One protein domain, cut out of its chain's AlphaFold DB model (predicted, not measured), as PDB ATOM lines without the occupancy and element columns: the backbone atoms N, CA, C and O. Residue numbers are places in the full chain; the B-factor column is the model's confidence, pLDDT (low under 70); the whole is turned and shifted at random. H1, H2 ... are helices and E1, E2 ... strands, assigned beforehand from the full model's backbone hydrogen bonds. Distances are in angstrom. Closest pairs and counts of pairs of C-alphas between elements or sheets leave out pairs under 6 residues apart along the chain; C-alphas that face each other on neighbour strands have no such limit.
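AT A GLANCE: This is residues 178 to 312 of the 423 residues of the protein "4Fe-4S ferredoxin" of Rhodospirillales bacterium (UniProt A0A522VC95). A small two-stranded sheet, E1 and E2, lies near the middle of an elongated, mostly helical domain, with H9 packed over one of its faces and H2 beside E1. Towards one end H3, H4 and H5 form a loose group; towards the other lie H1, H6 and the longest helix, H8, with H7 at its far end. The printed part has 135 residues, with nine named helices and two named strands in the order H1 to H8, E1, H9, E2; the sheet, in the order E1, E2, is parallel. The whole is only just compact, close to loose, with a radius of gyration of the C-alphas of 16.8 A and spans of 58 by 33 by 24 A.

IN THESE COORDINATES: E1 is residues 287 to 290, 9.2 A long, and E2 residues 308 to 311, 9.5 A, ending at C-alpha 311 (-5.246, -57.238, -5.132). Between them H9 is residues 295 to 303, 11.9 A. H1 is residues 178 to 181, beginning at C-alpha 178 (13.012, -43.533, -1.547), and H2 residues 195 to 202, 10.3 A. H3 is residues 207 to 219, 18.9 A; H4 residues 223 to 229, 10.0 A; H5 residues 232 to 243, 16.5 A. H6 is residues 252 to 255, H7 residues 263 to 268, and H8 residues 270 to 283, 17.8 A.

HOW THE PARTS SIT: E1 and E2 are parallel neighbours at 42 degrees, with N 288 and O 308 within hydrogen-bond range at 2.8 A. E1, H9 and E2 form a strand-helix-strand unit, two parallel strands joined through a helix, with a right-handed crossover. The closest C-alphas of H9 and E2 are those of Glu 297 and Gly 309, 6.2 A; of H2 and E1, those of His 201 and Tyr 289, 5.0 A. H3 and H4, a helical hairpin, only just touch, with 3 pairs of C-alphas within 8 A, the closest those of Leu 217 and Tyr 226, 6.3 A. H5 is near H3, with 6 pairs within 10 A. H1 touches H6, closest at the C-alphas of Cys 178 and Cys 253, 4.3 A. H1 only just touches H8, with 3 pairs within 8 A, the closest those of Thr 181 and Arg 282, 6.0 A. H7 and H8 are close but not clearly touching, closest at Phe 266 and His 273, C-alphas 6.4 A apart. Every O i to N i+4 pair is within hydrogen-bond range in H4, H7 and H9; the counts are 3 of 4 in H2, 8 of 9 in H3, 7 of 8 in H5 and 7 of 10 in H8, while H1 and H6 are too short for such a pair.

THE WHOLE: The C-alphas farthest apart are those of Arg 221 and Ser 268, 58.3 A. The printed part has no cut, and the link from H1 to H2, 13 residues, is long. Residues 259 to 264, of which 263 and 264 belong to H7, stand free. Mean pLDDT of the printed part is 93.2; residues 244 to 246 are under 70.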
ATOM      1  N   CYS A 178      14.288 -43.458  -0.839       98.00
ATOM      2  CA  CYS A 178      13.012 -43.533  -1.547       98.00
ATOM      3  C   CYS A 178      12.776 -44.903  -2.206       98.00
ATOM      4  O   CYS A 178      11.664 -45.418  -2.143       98.00
ATOM      5  N   ALA A 179      13.820 -45.522  -2.768       97.88
ATOM      6  CA  ALA A 179      13.739 -46.839  -3.396       97.88
ATOM      7  C   ALA A 179      13.508 -47.949  -2.366       97.88
ATOM      8  O   ALA A 179      12.631 -48.789  -2.537       97.88
ATOM      9  N   VAL A 180      14.264 -47.942  -1.261       97.00
ATOM     10  CA  VAL A 180      14.103 -48.976  -0.229       97.00
ATOM     11  C   VAL A 180      12.801 -48.811   0.548       97.00
ATOM     12  O   VAL A 180      12.286 -49.797   1.046       97.00
ATOM     13  N   THR A 181      12.241 -47.608   0.659       97.62
ATOM     14  CA  THR A 181      10.990 -47.390   1.411       97.62
ATOM     15  C   THR A 181       9.743 -47.581   0.545       97.62
ATOM     16  O   THR A 181       8.661 -47.784   1.083       97.62
ATOM     17  N   CYS A 182       9.869 -47.555  -0.788       97.81
ATOM     18  CA  CYS A 182       8.733 -47.686  -1.699       97.81
ATOM     19  C   CYS A 182       8.016 -49.041  -1.509       97.81
ATOM     20  O   CYS A 182       8.615 -50.086  -1.795       97.81
ATOM     21  N   PRO A 183       6.740 -49.047  -1.072       97.50
ATOM     22  CA  PRO A 183       6.037 -50.280  -0.735       97.50
ATOM     23  C   PRO A 183       5.741 -51.137  -1.967       97.50
ATOM     24  O   PRO A 183       5.747 -52.354  -1.861       97.50
ATOM     25  N   THR A 184       5.549 -50.527  -3.140       97.38
ATOM     26  CA  THR A 184       5.291 -51.234  -4.406       97.38
ATOM     27  C   THR A 184       6.547 -51.518  -5.223       97.38
ATOM     28  O   THR A 184       6.463 -52.138  -6.275       97.38
ATOM     29  N   GLY A 185       7.721 -51.045  -4.789       96.94
ATOM     30  CA  GLY A 185       8.958 -51.195  -5.563       96.94
ATOM     31  C   GLY A 185       8.989 -50.348  -6.838       96.94
ATOM     32  O   GLY A 185       9.857 -50.548  -7.685       96.94
ATOM     33  N   ALA A 186       8.081 -49.375  -6.957       97.50
ATOM     34  CA  ALA A 186       7.977 -48.501  -8.117       97.50
ATOM     35  C   ALA A 186       9.224 -47.644  -8.360       97.50
ATOM     36  O   ALA A 186       9.456 -47.219  -9.483       97.50
ATOM     37  N   ILE A 187      10.032 -47.380  -7.331       97.62
ATOM     38  CA  ILE A 187      11.299 -46.654  -7.455       97.62
ATOM     39  C   ILE A 187      12.440 -47.656  -7.303       97.62
ATOM     40  O   ILE A 187      12.662 -48.196  -6.219       97.62
ATOM     41  N   ALA A 188      13.204 -47.869  -8.368       94.69
ATOM     42  CA  ALA A 188      14.353 -48.760  -8.345       94.69
ATOM     43  C   ALA A 188      15.668 -48.015  -8.053       94.69
ATOM     44  O   ALA A 188      15.828 -46.823  -8.324       94.69
ATOM     45  N   LYS A 189      16.653 -48.734  -7.497       94.69
ATOM     46  CA  LYS A 189      17.971 -48.168  -7.139       94.69
ATOM     47  C   LYS A 189      18.755 -47.658  -8.359       94.69
ATOM     48  O   LYS A 189      19.527 -46.705  -8.228       94.69
ATOM     49  N   ASP A 190      18.522 -48.267  -9.520       93.00
ATOM     50  CA  ASP A 190      19.102 -47.927 -10.828       93.00
ATOM     51  C   ASP A 190      18.430 -46.711 -11.502       93.00
ATOM     52  O   ASP A 190      18.840 -46.313 -12.586       93.00
ATOM     53  N   GLY A 191      17.420 -46.102 -10.868       90.56
ATOM     54  CA  GLY A 191      16.692 -44.949 -11.403       90.56
ATOM     55  C   GLY A 191      15.483 -45.305 -12.273       90.56
ATOM     56  O   GLY A 191      14.758 -44.401 -12.693       90.56
ATOM     57  N   HIS A 192      15.212 -46.594 -12.516       93.69
ATOM     58  CA  HIS A 192      13.964 -47.000 -13.157       93.69
ATOM     59  C   HIS A 192      12.756 -46.647 -12.276       93.69
ATOM     60  O   HIS A 192      12.811 -46.744 -11.047       93.69
ATOM     61  N   PHE A 193      11.661 -46.248 -12.925       95.62
ATOM     62  CA  PHE A 193      10.406 -45.919 -12.267       95.62
ATOM     63  C   PHE A 193       9.249 -46.663 -12.932       95.62
ATOM     64  O   PHE A 193       8.995 -46.444 -14.116       95.62
ATOM     65  N   ASP A 194       8.554 -47.501 -12.167       95.69
ATOM     66  CA  ASP A 194       7.318 -48.155 -12.589       95.69
ATOM     67  C   ASP A 194       6.132 -47.242 -12.253       95.69
ATOM     68  O   ASP A 194       5.692 -47.120 -11.103       95.69
ATOM     69  N   PHE A 195       5.641 -46.563 -13.287       92.25
ATOM     70  CA  PHE A 195       4.544 -45.615 -13.172       92.25
ATOM     71  C   PHE A 195       3.243 -46.288 -12.728       92.25
ATOM     72  O   PHE A 195       2.602 -45.786 -11.805       92.25
ATOM     73  N   ALA A 196       2.871 -47.421 -13.328       92.06
ATOM     74  CA  ALA A 196       1.629 -48.116 -13.005       92.06
ATOM     75  C   ALA A 196       1.609 -48.608 -11.556       92.06
ATOM     76  O   ALA A 196       0.609 -48.414 -10.864       92.06
ATOM     77  N   SER A 197       2.714 -49.171 -11.063       94.62
ATOM     78  CA  SER A 197       2.818 -49.622  -9.671       94.62
ATOM     79  C   SER A 197       2.740 -48.463  -8.672       94.62
ATOM     80  O   SER A 197       2.138 -48.603  -7.606       94.62
ATOM     81  N   CYS A 198       3.315 -47.298  -8.996       95.00
ATOM     82  CA  CYS A 198       3.160 -46.103  -8.166       95.00
ATOM     83  C   CYS A 198       1.715 -45.593  -8.196       95.00
ATOM     84  O   CYS A 198       1.122 -45.380  -7.142       95.00
ATOM     85  N   LEU A 199       1.139 -45.435  -9.391       91.19
ATOM     86  CA  LEU A 199      -0.202 -44.893  -9.590       91.19
ATOM     87  C   LEU A 199      -1.269 -45.757  -8.903       91.19
ATOM     88  O   LEU A 199      -2.088 -45.229  -8.158       91.19
ATOM     89  N   THR A 200      -1.206 -47.078  -9.087       91.88
ATOM     90  CA  THR A 200      -2.156 -48.057  -8.524       91.88
ATOM     91  C   THR A 200      -2.260 -47.947  -7.003       91.88
ATOM     92  O   THR A 200      -3.350 -48.033  -6.441       91.88
ATOM     93  N   HIS A 201      -1.128 -47.731  -6.328       94.38
ATOM     94  CA  HIS A 201      -1.100 -47.624  -4.875       94.38
ATOM     95  C   HIS A 201      -1.300 -46.196  -4.380       94.38
ATOM     96  O   HIS A 201      -2.175 -45.964  -3.557       94.38
ATOM     97  N   ASN A 202      -0.519 -45.233  -4.877       92.00
ATOM     98  CA  ASN A 202      -0.549 -43.852  -4.401       92.00
ATOM     99  C   ASN A 202      -1.879 -43.158  -4.720       92.00
ATOM    100  O   ASN A 202      -2.390 -42.374  -3.926       92.00
ATOM    101  N   TYR A 203      -2.440 -43.422  -5.898       89.00
ATOM    102  CA  TYR A 203      -3.700 -42.838  -6.350       89.00
ATOM    103  C   TYR A 203      -4.835 -43.856  -6.223       89.00
ATOM    104  O   TYR A 203      -5.775 -43.824  -7.017       89.00
ATOM    105  N   ARG A 204      -4.768 -44.743  -5.212       90.19
ATOM    106  CA  ARG A 204      -5.798 -45.756  -4.974       90.19
ATOM    107  C   ARG A 204      -7.178 -45.129  -4.938       90.19
ATOM    108  O   ARG A 204      -8.034 -45.622  -5.651       90.19
ATOM    109  N   GLU A 205      -7.385 -44.064  -4.163       88.62
ATOM    110  CA  GLU A 205      -8.700 -43.426  -4.039       88.62
ATOM    111  C   GLU A 205      -9.017 -42.372  -5.120       88.62
ATOM    112  O   GLU A 205      -9.952 -41.584  -5.002       88.62
ATOM    113  N   LYS A 206      -8.216 -42.341  -6.184       84.88
ATOM    114  CA  LYS A 206      -8.222 -41.334  -7.249       84.88
ATOM    115  C   LYS A 206      -8.395 -42.015  -8.615       84.88
ATOM    116  O   LYS A 206      -8.553 -43.230  -8.687       84.88
ATOM    117  N   ILE A 207      -8.340 -41.225  -9.692       81.31
ATOM    118  CA  ILE A 207      -8.232 -41.621 -11.117       81.31
ATOM    119  C   ILE A 207      -8.820 -43.018 -11.410       81.31
ATOM    120  O   ILE A 207     -10.032 -43.203 -11.341       81.31
ATOM    121  N   GLY A 208      -7.970 -44.006 -11.711       81.56
ATOM    122  CA  GLY A 208      -8.399 -45.333 -12.143       81.56
ATOM    123  C   GLY A 208      -8.958 -46.181 -11.008       81.56
ATOM    124  O   GLY A 208      -9.804 -47.042 -11.238       81.56
ATOM    125  N   GLY A 209      -8.539 -45.923  -9.771       88.88
ATOM    126  CA  GLY A 209      -9.058 -46.647  -8.628       88.88
ATOM    127  C   GLY A 209     -10.528 -46.329  -8.366       88.88
ATOM    128  O   GLY A 209     -11.274 -47.242  -8.025       88.88
ATOM    129  N   PHE A 210     -10.952 -45.069  -8.520       88.56
ATOM    130  CA  PHE A 210     -12.358 -44.695  -8.321       88.56
ATOM    131  C   PHE A 210     -13.263 -45.407  -9.328       88.56
ATOM    132  O   PHE A 210     -14.284 -45.981  -8.952       88.56
ATOM    133  N   VAL A 211     -12.844 -45.443 -10.596       87.00
ATOM    134  CA  VAL A 211     -13.539 -46.184 -11.656       87.00
ATOM    135  C   VAL A 211     -13.611 -47.678 -11.316       87.00
ATOM    136  O   VAL A 211     -14.684 -48.271 -11.374       87.00
ATOM    137  N   GLU A 212     -12.499 -48.280 -10.882       89.31
ATOM    138  CA  GLU A 212     -12.448 -49.691 -10.472       89.31
ATOM    139  C   GLU A 212     -13.376 -50.007  -9.289       89.31
ATOM    140  O   GLU A 212     -14.034 -51.051  -9.277       89.31
ATOM    141  N   TRP A 213     -13.481 -49.096  -8.320       92.19
ATOM    142  CA  TRP A 213     -14.383 -49.241  -7.183       92.19
ATOM    143  C   TRP A 213     -15.857 -49.177  -7.601       92.19
ATOM    144  O   TRP A 213     -16.650 -50.014  -7.163       92.19
ATOM    145  N   VAL A 214     -16.214 -48.240  -8.487       92.12
ATOM    146  CA  VAL A 214     -17.571 -48.124  -9.045       92.12
ATOM    147  C   VAL A 214     -17.933 -49.358  -9.871       92.12
ATOM    148  O   VAL A 214     -19.025 -49.898  -9.706       92.12
ATOM    149  N   HIS A 215     -17.018 -49.860 -10.704       89.88
ATOM    150  CA  HIS A 215     -17.234 -51.105 -11.447       89.88
ATOM    151  C   HIS A 215     -17.418 -52.290 -10.499       89.88
ATOM    152  O   HIS A 215     -18.370 -53.048 -10.638       89.88
ATOM    153  N   THR A 216     -16.586 -52.402  -9.461       92.25
ATOM    154  CA  THR A 216     -16.728 -53.460  -8.449       92.25
ATOM    155  C   THR A 216     -18.078 -53.394  -7.738       92.25
ATOM    156  O   THR A 216     -18.668 -54.435  -7.441       92.25
ATOM    157  N   LEU A 217     -18.586 -52.190  -7.464       94.06
ATOM    158  CA  LEU A 217     -19.923 -51.995  -6.909       94.06
ATOM    159  C   LEU A 217     -21.012 -52.459  -7.889       94.06
ATOM    160  O   LEU A 217     -21.902 -53.195  -7.474       94.06
ATOM    161  N   ALA A 218     -20.923 -52.072  -9.163       95.00
ATOM    162  CA  ALA A 218     -21.886 -52.444 -10.202       95.00
ATOM    163  C   ALA A 218     -21.891 -53.956 -10.506       95.00
ATOM    164  O   ALA A 218     -22.952 -54.552 -10.668       95.00
ATOM    165  N   ASP A 219     -20.716 -54.588 -10.506       92.00
ATOM    166  CA  ASP A 219     -20.534 -56.025 -10.747       92.00
ATOM    167  C   ASP A 219     -20.920 -56.892  -9.535       92.00
ATOM    168  O   ASP A 219     -21.022 -58.123  -9.632       92.00
ATOM    169  N   SER A 220     -21.104 -56.281  -8.361       96.56
ATOM    170  CA  SER A 220     -21.464 -56.997  -7.139       96.56
ATOM    171  C   SER A 220     -22.935 -57.400  -7.153       96.56
ATOM    172  O   SER A 220     -23.834 -56.571  -7.240       96.56
ATOM    173  N   ARG A 221     -23.206 -58.695  -6.950       97.12
ATOM    174  CA  ARG A 221     -24.581 -59.235  -6.994       97.12
ATOM    175  C   ARG A 221     -25.496 -58.690  -5.894       97.12
ATOM    176  O   ARG A 221     -26.709 -58.647  -6.057       97.12
ATOM    177  N   ASN A 222     -24.926 -58.399  -4.727       97.00
ATOM    178  CA  ASN A 222     -25.613 -57.885  -3.545       97.00
ATOM    179  C   ASN A 222     -24.587 -57.362  -2.524       97.00
ATOM    180  O   ASN A 222     -23.376 -57.521  -2.699       97.00
ATOM    181  N   ARG A 223     -25.075 -56.802  -1.408       96.69
ATOM    182  CA  ARG A 223     -24.242 -56.270  -0.314       96.69
ATOM    183  C   ARG A 223     -23.201 -57.267   0.208       96.69
ATOM    184  O   ARG A 223     -22.088 -56.861   0.530       96.69
ATOM    185  N   ALA A 224     -23.548 -58.549   0.333       97.00
ATOM    186  CA  ALA A 224     -22.621 -59.551   0.855       97.00
ATOM    187  C   ALA A 224     -21.492 -59.857  -0.142       97.00
ATOM    188  O   ALA A 224     -20.359 -60.070   0.282       97.00
ATOM    189  N   ASP A 225     -21.779 -59.850  -1.448       97.50
ATOM    190  CA  ASP A 225     -20.746 -59.978  -2.481       97.50
ATOM    191  C   ASP A 225     -19.805 -58.777  -2.503       97.50
ATOM    192  O   ASP A 225     -18.588 -58.956  -2.471       97.50
ATOM    193  N   TYR A 226     -20.363 -57.569  -2.431       96.81
ATOM    194  CA  TYR A 226     -19.576 -56.346  -2.343       96.81
ATOM    195  C   TYR A 226     -18.635 -56.356  -1.134       96.81
ATOM    196  O   TYR A 226     -17.437 -56.173  -1.308       96.81
ATOM    197  N   ARG A 227     -19.125 -56.686   0.072       95.50
ATOM    198  CA  ARG A 227     -18.297 -56.710   1.300       95.50
ATOM    199  C   ARG A 227     -17.168 -57.744   1.279       95.50
ATOM    200  O   ARG A 227     -16.199 -57.598   2.018       95.50
ATOM    201  N   ARG A 228     -17.273 -58.792   0.452       94.94
ATOM    202  CA  ARG A 228     -16.164 -59.735   0.209       94.94
ATOM    203  C   ARG A 228     -15.102 -59.155  -0.724       94.94
ATOM    204  O   ARG A 228     -13.942 -59.543  -0.629       94.94
ATOM    205  N   ARG A 229     -15.501 -58.269  -1.640       94.19
ATOM    206  CA  ARG A 229     -14.633 -57.652  -2.652       94.19
ATOM    207  C   ARG A 229     -14.034 -56.330  -2.204       94.19
ATOM    208  O   ARG A 229     -12.936 -56.029  -2.645       94.19
ATOM    209  N   VAL A 230     -14.729 -55.568  -1.364       94.69
ATOM    210  CA  VAL A 230     -14.335 -54.269  -0.803       94.69
ATOM    211  C   VAL A 230     -14.799 -54.243   0.650       94.69
ATOM    212  O   VAL A 230     -15.992 -54.340   0.929       94.69
ATOM    213  N   SER A 231     -13.862 -54.154   1.588       93.25
ATOM    214  CA  SER A 231     -14.194 -54.094   3.016       93.25
ATOM    215  C   SER A 231     -14.850 -52.763   3.394       93.25
ATOM    216  O   SER A 231     -14.612 -51.745   2.749       93.25
ATOM    217  N   ASP A 232     -15.602 -52.732   4.500       94.25
ATOM    218  CA  ASP A 232     -16.209 -51.483   4.990       94.25
ATOM    219  C   ASP A 232     -15.140 -50.404   5.278       94.25
ATOM    220  O   ASP A 232     -15.380 -49.219   5.062       94.25
ATOM    221  N   ALA A 233     -13.935 -50.804   5.706       91.56
ATOM    222  CA  ALA A 233     -12.803 -49.895   5.901       91.56
ATOM    223  C   ALA A 233     -12.299 -49.291   4.578       91.56
ATOM    224  O   ALA A 233     -12.010 -48.098   4.520       91.56
ATOM    225  N   GLU A 234     -12.230 -50.088   3.506       92.31
ATOM    226  CA  GLU A 234     -11.925 -49.576   2.164       92.31
ATOM    227  C   GLU A 234     -13.031 -48.631   1.684       92.31
ATOM    228  O   GLU A 234     -12.719 -47.540   1.218       92.31
ATOM    229  N   THR A 235     -14.309 -48.991   1.857       93.00
ATOM    230  CA  THR A 235     -15.454 -48.120   1.533       93.00
ATOM    231  C   THR A 235     -15.372 -46.771   2.253       93.00
ATOM    232  O   THR A 235     -15.549 -45.731   1.622       93.00
ATOM    233  N   LEU A 236     -15.058 -46.761   3.551       91.25
ATOM    234  CA  LEU A 236     -14.885 -45.525   4.319       91.25
ATOM    235  C   LEU A 236     -13.677 -44.706   3.843       91.25
ATOM    236  O   LEU A 236     -13.776 -43.480   3.794       91.25
ATOM    237  N   SER A 237     -12.581 -45.359   3.436       89.56
ATOM    238  CA  SER A 237     -11.397 -44.684   2.881       89.56
ATOM    239  C   SER A 237     -11.748 -43.828   1.661       89.56
ATOM    240  O   SER A 237     -11.231 -42.720   1.529       89.56
ATOM    241  N   TRP A 238     -12.665 -44.284   0.798       89.44
ATOM    242  CA  TRP A 238     -13.152 -43.498  -0.343       89.44
ATOM    243  C   TRP A 238     -13.852 -42.222   0.091       89.44
ATOM    244  O   TRP A 238     -13.481 -41.139  -0.353       89.44
ATOM    245  N   TRP A 239     -14.836 -42.338   0.984       86.56
ATOM    246  CA  TRP A 239     -15.565 -41.177   1.488       86.56
ATOM    247  C   TRP A 239     -14.615 -40.170   2.156       86.56
ATOM    248  O   TRP A 239     -14.681 -38.980   1.863       86.56
ATOM    249  N   GLN A 240     -13.672 -40.650   2.972       85.31
ATOM    250  CA  GLN A 240     -12.666 -39.809   3.630       85.31
ATOM    251  C   GLN A 240     -11.732 -39.124   2.626       85.31
ATOM    252  O   GLN A 240     -11.448 -37.937   2.760       85.31
ATOM    253  N   SER A 241     -11.272 -39.854   1.607       83.56
ATOM    254  CA  SER A 241     -10.332 -39.335   0.604       83.56
ATOM    255  C   SER A 241     -10.981 -38.360  -0.376       83.56
ATOM    256  O   SER A 241     -10.284 -37.527  -0.944       83.56
ATOM    257  N   LEU A 242     -12.292 -38.477  -0.605       78.06
ATOM    258  CA  LEU A 242     -13.052 -37.602  -1.502       78.06
ATOM    259  C   LEU A 242     -13.666 -36.400  -0.769       78.06
ATOM    260  O   LEU A 242     -13.903 -35.370  -1.393       78.06
ATOM    261  N   GLY A 243     -13.912 -36.514   0.539       77.06
ATOM    262  CA  GLY A 243     -14.512 -35.454   1.354       77.06
ATOM    263  C   GLY A 243     -13.570 -34.302   1.731       77.06
ATOM    264  O   GLY A 243     -14.062 -33.234   2.083       77.06
ATOM    265  N   TYR A 244     -12.246 -34.488   1.652       68.75
ATOM    266  CA  TYR A 244     -11.231 -33.551   2.176       68.75
ATOM    267  C   TYR A 244     -10.200 -33.100   1.126       68.75
ATOM    268  O   TYR A 244      -9.001 -33.051   1.399       68.75
ATOM    269  N   GLU A 245     -10.679 -32.780  -0.081       69.56
ATOM    270  CA  GLU A 245      -9.864 -32.696  -1.304       69.56
ATOM    271  C   GLU A 245      -9.137 -34.025  -1.590       69.56
ATOM    272  O   GLU A 245      -8.930 -34.854  -0.714       69.56
ATOM    273  N   ALA A 246      -8.800 -34.317  -2.847       65.81
ATOM    274  CA  ALA A 246      -8.291 -35.641  -3.196       65.81
ATOM    275  C   ALA A 246      -6.912 -35.910  -2.541       65.81
ATOM    276  O   ALA A 246      -5.880 -35.493  -3.075       65.81
ATOM    277  N   ILE A 247      -6.866 -36.666  -1.436       78.12
ATOM    278  CA  ILE A 247      -5.634 -36.994  -0.685       78.12
ATOM    279  C   ILE A 247      -4.901 -38.186  -1.318       78.12
ATOM    280  O   ILE A 247      -5.514 -39.170  -1.736       78.12
ATOM    281  N   THR A 248      -3.570 -38.124  -1.403       82.88
ATOM    282  CA  THR A 248      -2.721 -39.265  -1.789       82.88
ATOM    283  C   THR A 248      -2.775 -40.402  -0.765       82.88
ATOM    284  O   THR A 248      -3.141 -40.229   0.397       82.88
ATOM    285  N   HIS A 249      -2.468 -41.615  -1.213       89.00
ATOM    286  CA  HIS A 249      -2.433 -42.794  -0.354       89.00
ATOM    287  C   HIS A 249      -1.029 -43.055   0.213       89.00
ATOM    288  O   HIS A 249      -0.903 -43.642   1.286       89.00
ATOM    289  N   CYS A 250       0.032 -42.645  -0.495       92.81
ATOM    290  CA  CYS A 250       1.410 -42.960  -0.126       92.81
ATOM    291  C   CYS A 250       2.386 -41.815  -0.442       92.81
ATOM    292  O   CYS A 250       2.702 -41.555  -1.603       92.81
ATOM    293  N   ASP A 251       3.013 -41.271   0.604       92.75
ATOM    294  CA  ASP A 251       3.950 -40.138   0.502       92.75
ATOM    295  C   ASP A 251       5.388 -40.517   0.912       92.75
ATOM    296  O   ASP A 251       6.247 -39.668   1.158       92.75
ATOM    297  N   TYR A 252       5.693 -41.819   0.988       96.62
ATOM    298  CA  TYR A 252       6.916 -42.322   1.636       96.62
ATOM    299  C   TYR A 252       8.198 -41.816   0.991       96.62
ATOM    300  O   TYR A 252       9.168 -41.515   1.682       96.62
ATOM    301  N   CYS A 253       8.216 -41.720  -0.337       97.38
ATOM    302  CA  CYS A 253       9.393 -41.269  -1.065       97.38
ATOM    303  C   CYS A 253       9.688 -39.773  -0.863       97.38
ATOM    304  O   CYS A 253      10.837 -39.372  -1.064       97.38
ATOM    305  N   MET A 254       8.682 -38.981  -0.472       96.75
ATOM    306  CA  MET A 254       8.833 -37.596  -0.027       96.75
ATOM    307  C   MET A 254       9.320 -37.574   1.424       96.75
ATOM    308  O   MET A 254      10.380 -37.018   1.694       96.75
ATOM    309  N   ALA A 255       8.620 -38.281   2.317       96.69
ATOM    310  CA  ALA A 255       8.889 -38.317   3.756       96.69
ATOM    311  C   ALA A 255      10.345 -38.670   4.115       96.69
ATOM    312  O   ALA A 255      10.956 -38.040   4.985       96.69
ATOM    313  N   VAL A 256      10.917 -39.674   3.438       97.75
ATOM    314  CA  VAL A 256      12.281 -40.155   3.722       97.75
ATOM    315  C   VAL A 256      13.380 -39.370   3.020       97.75
ATOM    316  O   VAL A 256      14.552 -39.626   3.304       97.75
ATOM    317  N   CYS A 257      13.042 -38.488   2.075       97.88
ATOM    318  CA  CYS A 257      14.024 -37.775   1.266       97.88
ATOM    319  C   CYS A 257      14.786 -36.758   2.132       97.88
ATOM    320  O   CYS A 257      14.149 -35.837   2.630       97.88
ATOM    321  N   PRO A 258      16.119 -36.884   2.280       97.44
ATOM    322  CA  PRO A 258      16.921 -35.965   3.087       97.44
ATOM    323  C   PRO A 258      17.485 -34.777   2.287       97.44
ATOM    324  O   PRO A 258      18.389 -34.095   2.757       97.44
ATOM    325  N   ALA A 259      17.059 -34.587   1.033       97.44
ATOM    326  CA  ALA A 259      17.527 -33.469   0.215       97.44
ATOM    327  C   ALA A 259      17.056 -32.129   0.806       97.44
ATOM    328  O   ALA A 259      16.017 -32.077   1.460       97.44
ATOM    329  N   GLY A 260      17.778 -31.044   0.521       95.44
ATOM    330  CA  GLY A 260      17.464 -29.717   1.048       95.44
ATOM    331  C   GLY A 260      18.153 -29.420   2.380       95.44
ATOM    332  O   GLY A 260      19.279 -29.852   2.617       95.44
ATOM    333  N   ASP A 261      17.454 -28.689   3.249       93.25
ATOM    334  CA  ASP A 261      17.967 -28.137   4.511       93.25
ATOM    335  C   ASP A 261      18.576 -29.144   5.505       93.25
ATOM    336  O   ASP A 261      19.371 -28.758   6.357       93.25
ATOM    337  N   GLU A 262      18.247 -30.430   5.410       92.38
ATOM    338  CA  GLU A 262      18.752 -31.467   6.320       92.38
ATOM    339  C   GLU A 262      19.827 -32.370   5.711       92.38
ATOM    340  O   GLU A 262      20.286 -33.302   6.380       92.38
ATOM    341  N   ALA A 263      20.254 -32.105   4.472       96.44
ATOM    342  CA  ALA A 263      21.241 -32.927   3.778       96.44
ATOM    343  C   ALA A 263      22.520 -33.089   4.611       96.44
ATOM    344  O   ALA A 263      22.997 -34.207   4.801       96.44
ATOM    345  N   THR A 264      23.023 -31.995   5.189       96.31
ATOM    346  CA  THR A 264      24.211 -32.000   6.053       96.31
ATOM    347  C   THR A 264      24.012 -32.869   7.295       96.31
ATOM    348  O   THR A 264      24.846 -33.729   7.574       96.31
ATOM    349  N   SER A 265      22.891 -32.712   8.010       94.56
ATOM    350  CA  SER A 265      22.586 -33.523   9.200       94.56
ATOM    351  C   SER A 265      22.362 -35.003   8.879       94.56
ATOM    352  O   SER A 265      22.748 -35.880   9.646       94.56
ATOM    353  N   PHE A 266      21.778 -35.309   7.720       96.88
ATOM    354  CA  PHE A 266      21.634 -36.684   7.262       96.88
ATOM    355  C   PHE A 266      22.995 -37.310   6.944       96.88
ATOM    356  O   PHE A 266      23.234 -38.474   7.265       96.88
ATOM    357  N   LEU A 267      23.889 -36.560   6.296       96.88
ATOM    358  CA  LEU A 267      25.221 -37.044   5.951       96.88
ATOM    359  C   LEU A 267      26.077 -37.308   7.195       96.88
ATOM    360  O   LEU A 267      26.852 -38.265   7.169       96.88
ATOM    361  N   SER A 268      25.904 -36.532   8.270       97.31
ATOM    362  CA  SER A 268      26.599 -36.754   9.542       97.31
ATOM    363  C   SER A 268      26.002 -37.895  10.377       97.31
ATOM    364  O   SER A 268      26.766 -38.643  10.984       97.31
ATOM    365  N   ASP A 269      24.676 -38.093  10.378       96.88
ATOM    366  CA  ASP A 269      24.023 -39.175  11.130       96.88
ATOM    367  C   ASP A 269      22.899 -39.883  10.351       96.88
ATOM    368  O   ASP A 269      21.694 -39.763  10.606       96.88
ATOM    369  N   ARG A 270      23.320 -40.738   9.415       97.44
ATOM    370  CA  ARG A 270      22.409 -41.585   8.630       97.44
ATOM    371  C   ARG A 270      21.633 -42.587   9.488       97.44
ATOM    372  O   ARG A 270      20.551 -43.015   9.083       97.44
ATOM    373  N   LYS A 271      22.187 -43.010  10.633       97.75
ATOM    374  CA  LYS A 271      21.586 -44.049  11.483       97.75
ATOM    375  C   LYS A 271      20.351 -43.510  12.188       97.75
ATOM    376  O   LYS A 271      19.318 -44.178  12.173       97.75
ATOM    377  N   THR A 272      20.441 -42.301  12.736       97.38
ATOM    378  CA  THR A 272      19.304 -41.608  13.348       97.38
ATOM    379  C   THR A 272      18.203 -41.347  12.326       97.38
ATOM    380  O   THR A 272      17.063 -41.732  12.570       97.38
ATOM    381  N   HIS A 273      18.530 -40.844  11.127       97.38
ATOM    382  CA  HIS A 273      17.522 -40.657  10.069       97.38
ATOM    383  C   HIS A 273      16.829 -41.968   9.686       97.38
ATOM    384  O   HIS A 273      15.611 -42.023   9.523       97.38
ATOM    385  N   PHE A 274      17.588 -43.062   9.568       97.81
ATOM    386  CA  PHE A 274      16.998 -44.362   9.272       97.81
ATOM    387  C   PHE A 274      16.073 -44.843  10.398       97.81
ATOM    388  O   PHE A 274      14.965 -45.303  10.125       97.81
ATOM    389  N   ARG A 275      16.510 -44.728  11.656       97.69
ATOM    390  CA  ARG A 275      15.740 -45.147  12.832       97.69
ATOM    391  C   ARG A 275      14.445 -44.347  12.985       97.69
ATOM    392  O   ARG A 275      13.407 -44.958  13.213       97.69
ATOM    393  N   ASP A 276      14.514 -43.029  12.834       96.31
ATOM    394  CA  ASP A 276      13.428 -42.126  13.232       96.31
ATOM    395  C   ASP A 276      12.482 -41.784  12.076       96.31
ATOM    396  O   ASP A 276      11.308 -41.512  12.307       96.31
ATOM    397  N   VAL A 277      12.961 -41.830  10.825       96.75
ATOM    398  CA  VAL A 277      12.168 -41.455   9.640       96.75
ATOM    399  C   VAL A 277      11.845 -42.661   8.760       96.75
ATOM    400  O   VAL A 277      10.702 -42.856   8.353       96.75
ATOM    401  N   VAL A 278      12.840 -43.493   8.444       97.50
ATOM    402  CA  VAL A 278      12.670 -44.578   7.458       97.50
ATOM    403  C   VAL A 278      11.960 -45.786   8.066       97.50
ATOM    404  O   VAL A 278      11.012 -46.318   7.484       97.50
ATOM    405  N   ARG A 279      12.424 -46.240   9.234       97.06
ATOM    406  CA  ARG A 279      11.934 -47.459   9.881       97.06
ATOM    407  C   ARG A 279      10.431 -47.416  10.194       97.06
ATOM    408  O   ARG A 279       9.770 -48.392   9.844       97.06
ATOM    409  N   PRO A 280       9.849 -46.326  10.736       96.56
ATOM    410  CA  PRO A 280       8.415 -46.286  11.029       96.56
ATOM    411  C   PRO A 280       7.528 -46.516   9.798       96.56
ATOM    412  O   PRO A 280       6.512 -47.201   9.887       96.56
ATOM    413  N   LEU A 281       7.927 -46.007   8.629       96.25
ATOM    414  CA  LEU A 281       7.188 -46.189   7.372       96.25
ATOM    415  C   LEU A 281       7.334 -47.616   6.822       96.25
ATOM    416  O   LEU A 281       6.367 -48.206   6.325       96.25
ATOM    417  N   ARG A 282       8.535 -48.202   6.935       95.81
ATOM    418  CA  ARG A 282       8.800 -49.589   6.517       95.81
ATOM    419  C   ARG A 282       8.056 -50.605   7.385       95.81
ATOM    420  O   ARG A 282       7.488 -51.547   6.833       95.81
ATOM    421  N   ASP A 283       8.039 -50.389   8.697       95.56
ATOM    422  CA  ASP A 283       7.494 -51.329   9.682       95.56
ATOM    423  C   ASP A 283       5.965 -51.190   9.845       95.56
ATOM    424  O   ASP A 283       5.320 -52.072  10.413       95.56
ATOM    425  N   LYS A 284       5.353 -50.123   9.303       95.25
ATOM    426  CA  LYS A 284       3.896 -49.915   9.325       95.25
ATOM    427  C   LYS A 284       3.148 -51.086   8.678       95.25
ATOM    428  O   LYS A 284       3.380 -51.413   7.511       95.25
ATOM    429  N   SER A 285       2.188 -51.646   9.415       95.31
ATOM    430  CA  SER A 285       1.242 -52.645   8.912       95.31
ATOM    431  C   SER A 285       0.098 -51.974   8.155       95.31
ATOM    432  O   SER A 285      -0.683 -51.227   8.742       95.31
ATOM    433  N   GLU A 286      -0.022 -52.254   6.861       93.94
ATOM    434  CA  GLU A 286      -1.053 -51.685   5.987       93.94
ATOM    435  C   GLU A 286      -1.268 -52.554   4.732       93.94
ATOM    436  O   GLU A 286      -0.394 -53.365   4.386       93.94
ATOM    437  N   PRO A 287      -2.411 -52.407   4.036       94.69
ATOM    438  CA  PRO A 287      -2.560 -52.946   2.694       94.69
ATOM    439  C   PRO A 287      -1.691 -52.172   1.694       94.69
ATOM    440  O   PRO A 287      -1.657 -50.945   1.694       94.69
ATOM    441  N   VAL A 288      -1.034 -52.895   0.790       96.69
ATOM    442  CA  VAL A 288      -0.375 -52.326  -0.388       96.69
ATOM    443  C   VAL A 288      -1.129 -52.798  -1.616       96.69
ATOM    444  O   VAL A 288      -1.152 -53.990  -1.919       96.69
ATOM    445  N   TYR A 289      -1.773 -51.859  -2.299       95.25
ATOM    446  CA  TYR A 289      -2.580 -52.141  -3.479       95.25
ATOM    447  C   TYR A 289      -1.691 -52.513  -4.665       95.25
ATOM    448  O   TYR A 289      -0.816 -51.742  -5.058       95.25
ATOM    449  N   VAL A 290      -1.909 -53.706  -5.215       95.94
ATOM    450  CA  VAL A 290      -1.106 -54.282  -6.299       95.94
ATOM    451  C   VAL A 290      -2.004 -54.952  -7.331       95.94
ATOM    452  O   VAL A 290      -3.069 -55.476  -7.000       95.94
ATOM    453  N   VAL A 291      -1.547 -54.976  -8.580       94.38
ATOM    454  CA  VAL A 291      -2.186 -55.760  -9.639       94.38
ATOM    455  C   VAL A 291      -1.692 -57.210  -9.537       94.38
ATOM    456  O   VAL A 291      -0.476 -57.413  -9.420       94.38
ATOM    457  N   PRO A 292      -2.571 -58.226  -9.587       94.44
ATOM    458  CA  PRO A 292      -2.156 -59.629  -9.590       94.44
ATOM    459  C   PRO A 292      -1.153 -59.927 -10.707       94.44
ATOM    460  O   PRO A 292      -1.364 -59.554 -11.859       94.44
ATOM    461  N   GLY A 293      -0.052 -60.605 -10.391       94.31
ATOM    462  CA  GLY A 293       0.998 -60.905 -11.360       94.31
ATOM    463  C   GLY A 293       1.907 -59.721 -11.711       94.31
ATOM    464  O   GLY A 293       2.735 -59.853 -12.609       94.31
ATOM    465  N   SER A 294       1.817 -58.583 -11.021       96.38
ATOM    466  CA  SER A 294       2.764 -57.465 -11.185       96.38
ATOM    467  C   SER A 294       4.116 -57.732 -10.513       96.38
ATOM    468  O   SER A 294       4.281 -58.682  -9.738       96.38
ATOM    469  N   ASP A 295       5.105 -56.900 -10.828       96.81
ATOM    470  CA  ASP A 295       6.371 -56.830 -10.100       96.81
ATOM    471  C   ASP A 295       6.129 -56.308  -8.670       96.81
ATOM    472  O   ASP A 295       6.744 -56.805  -7.724       96.81
ATOM    473  N   ALA A 296       5.173 -55.386  -8.489       97.12
ATOM    474  CA  ALA A 296       4.799 -54.845  -7.182       97.12
ATOM    475  C   ALA A 296       4.274 -55.914  -6.214       97.12
ATOM    476  O   ALA A 296       4.671 -55.927  -5.050       97.12
ATOM    477  N   GLU A 297       3.439 -56.844  -6.686       96.88
ATOM    478  CA  GLU A 297       2.963 -57.981  -5.882       96.88
ATOM    479  C   GLU A 297       4.138 -58.806  -5.333       96.88
ATOM    480  O   GLU A 297       4.204 -59.096  -4.138       96.88
ATOM    481  N   SER A 298       5.112 -59.122  -6.193       95.75
ATOM    482  CA  SER A 298       6.304 -59.884  -5.795       95.75
ATOM    483  C   SER A 298       7.190 -59.092  -4.827       95.75
ATOM    484  O   SER A 298       7.737 -59.653  -3.878       95.75
ATOM    485  N   HIS A 299       7.318 -57.780  -5.046       96.94
ATOM    486  CA  HIS A 299       8.132 -56.893  -4.215       96.94
ATOM    487  C   HIS A 299       7.579 -56.742  -2.798       96.94
ATOM    488  O   HIS A 299       8.348 -56.857  -1.844       96.94
ATOM    489  N   VAL A 300       6.267 -56.529  -2.638       96.44
ATOM    490  CA  VAL A 300       5.632 -56.387  -1.313       96.44
ATOM    491  C   VAL A 300       5.921 -57.613  -0.449       96.44
ATOM    492  O   VAL A 300       6.413 -57.469   0.671       96.44
ATOM    493  N   LEU A 301       5.683 -58.808  -1.001       91.25
ATOM    494  CA  LEU A 301       5.883 -60.081  -0.305       91.25
ATOM    495  C   LEU A 301       7.346 -60.309   0.100       91.25
ATOM    496  O   LEU A 301       7.608 -60.866   1.161       91.25
ATOM    497  N   ALA A 302       8.297 -59.877  -0.732       94.44
ATOM    498  CA  ALA A 302       9.720 -60.082  -0.482       94.44
ATOM    499  C   ALA A 302      10.336 -59.045   0.475       94.44
ATOM    500  O   ALA A 302      11.252 -59.374   1.228       94.44
ATOM    501  N   ALA A 303       9.886 -57.787   0.424       94.69
ATOM    502  CA  ALA A 303      10.587 -56.663   1.051       94.69
ATOM    503  C   ALA A 303       9.949 -56.142   2.349       94.69
ATOM    504  O   ALA A 303      10.624 -55.413   3.094       94.69
ATOM    505  N   PHE A 304       8.679 -56.474   2.619       96.12
ATOM    506  CA  PHE A 304       7.904 -55.901   3.724       96.12
ATOM    507  C   PHE A 304       7.079 -56.959   4.480       96.12
ATOM    508  O   PHE A 304       5.929 -57.206   4.125       96.12
ATOM    509  N   PRO A 305       7.598 -57.530   5.583       92.38
ATOM    510  CA  PRO A 305       6.926 -58.618   6.306       92.38
ATOM    511  C   PRO A 305       5.602 -58.204   6.970       92.38
ATOM    512  O   PRO A 305       4.752 -59.048   7.240       92.38
ATOM    513  N   HIS A 306       5.418 -56.910   7.245       93.81
ATOM    514  CA  HIS A 306       4.226 -56.382   7.918       93.81
ATOM    515  C   HIS A 306       3.176 -55.826   6.949       93.81
ATOM    516  O   HIS A 306       2.072 -55.489   7.375       93.81
ATOM    517  N   LYS A 307       3.489 -55.728   5.653       96.31
ATOM    518  CA  LYS A 307       2.578 -55.181   4.642       96.31
ATOM    519  C   LYS A 307       1.905 -56.311   3.879       96.31
ATOM    520  O   LYS A 307       2.523 -57.329   3.582       96.31
ATOM    521  N   ARG A 308       0.621 -56.142   3.566       94.81
ATOM    522  CA  ARG A 308      -0.176 -57.176   2.889       94.81
ATOM    523  C   ARG A 308      -0.511 -56.728   1.476       94.81
ATOM    524  O   ARG A 308      -1.081 -55.656   1.303       94.81
ATOM    525  N   GLY A 309      -0.194 -57.551   0.479       95.56
ATOM    526  CA  GLY A 309      -0.619 -57.311  -0.900       95.56
ATOM    527  C   GLY A 309      -2.143 -57.351  -1.004       95.56
ATOM    528  O   GLY A 309      -2.766 -58.364  -0.690       95.56
ATOM    529  N   ARG A 310      -2.749 -56.239  -1.420       94.94
ATOM    530  CA  ARG A 310      -4.184 -56.111  -1.656       94.94
ATOM    531  C   ARG A 310      -4.436 -56.056  -3.155       94.94
ATOM    532  O   ARG A 310      -4.106 -55.072  -3.807       94.94
ATOM    533  N   HIS A 311      -5.014 -57.122  -3.695       94.31
ATOM    534  CA  HIS A 311      -5.246 -57.238  -5.132       94.31
ATOM    535  C   HIS A 311      -6.381 -56.329  -5.585       94.31
ATOM    536  O   HIS A 311      -7.469 -56.381  -5.000       94.31
ATOM    537  N   ILE A 312      -6.105 -55.545  -6.625       91.38
ATOM    538  CA  ILE A 312      -7.058 -54.685  -7.333       91.38
ATOM    539  C   ILE A 312      -6.786 -54.726  -8.839       91.38
ATOM    540  O   ILE A 312      -5.713 -55.159  -9.270       91.38
TER     541      ILE A 312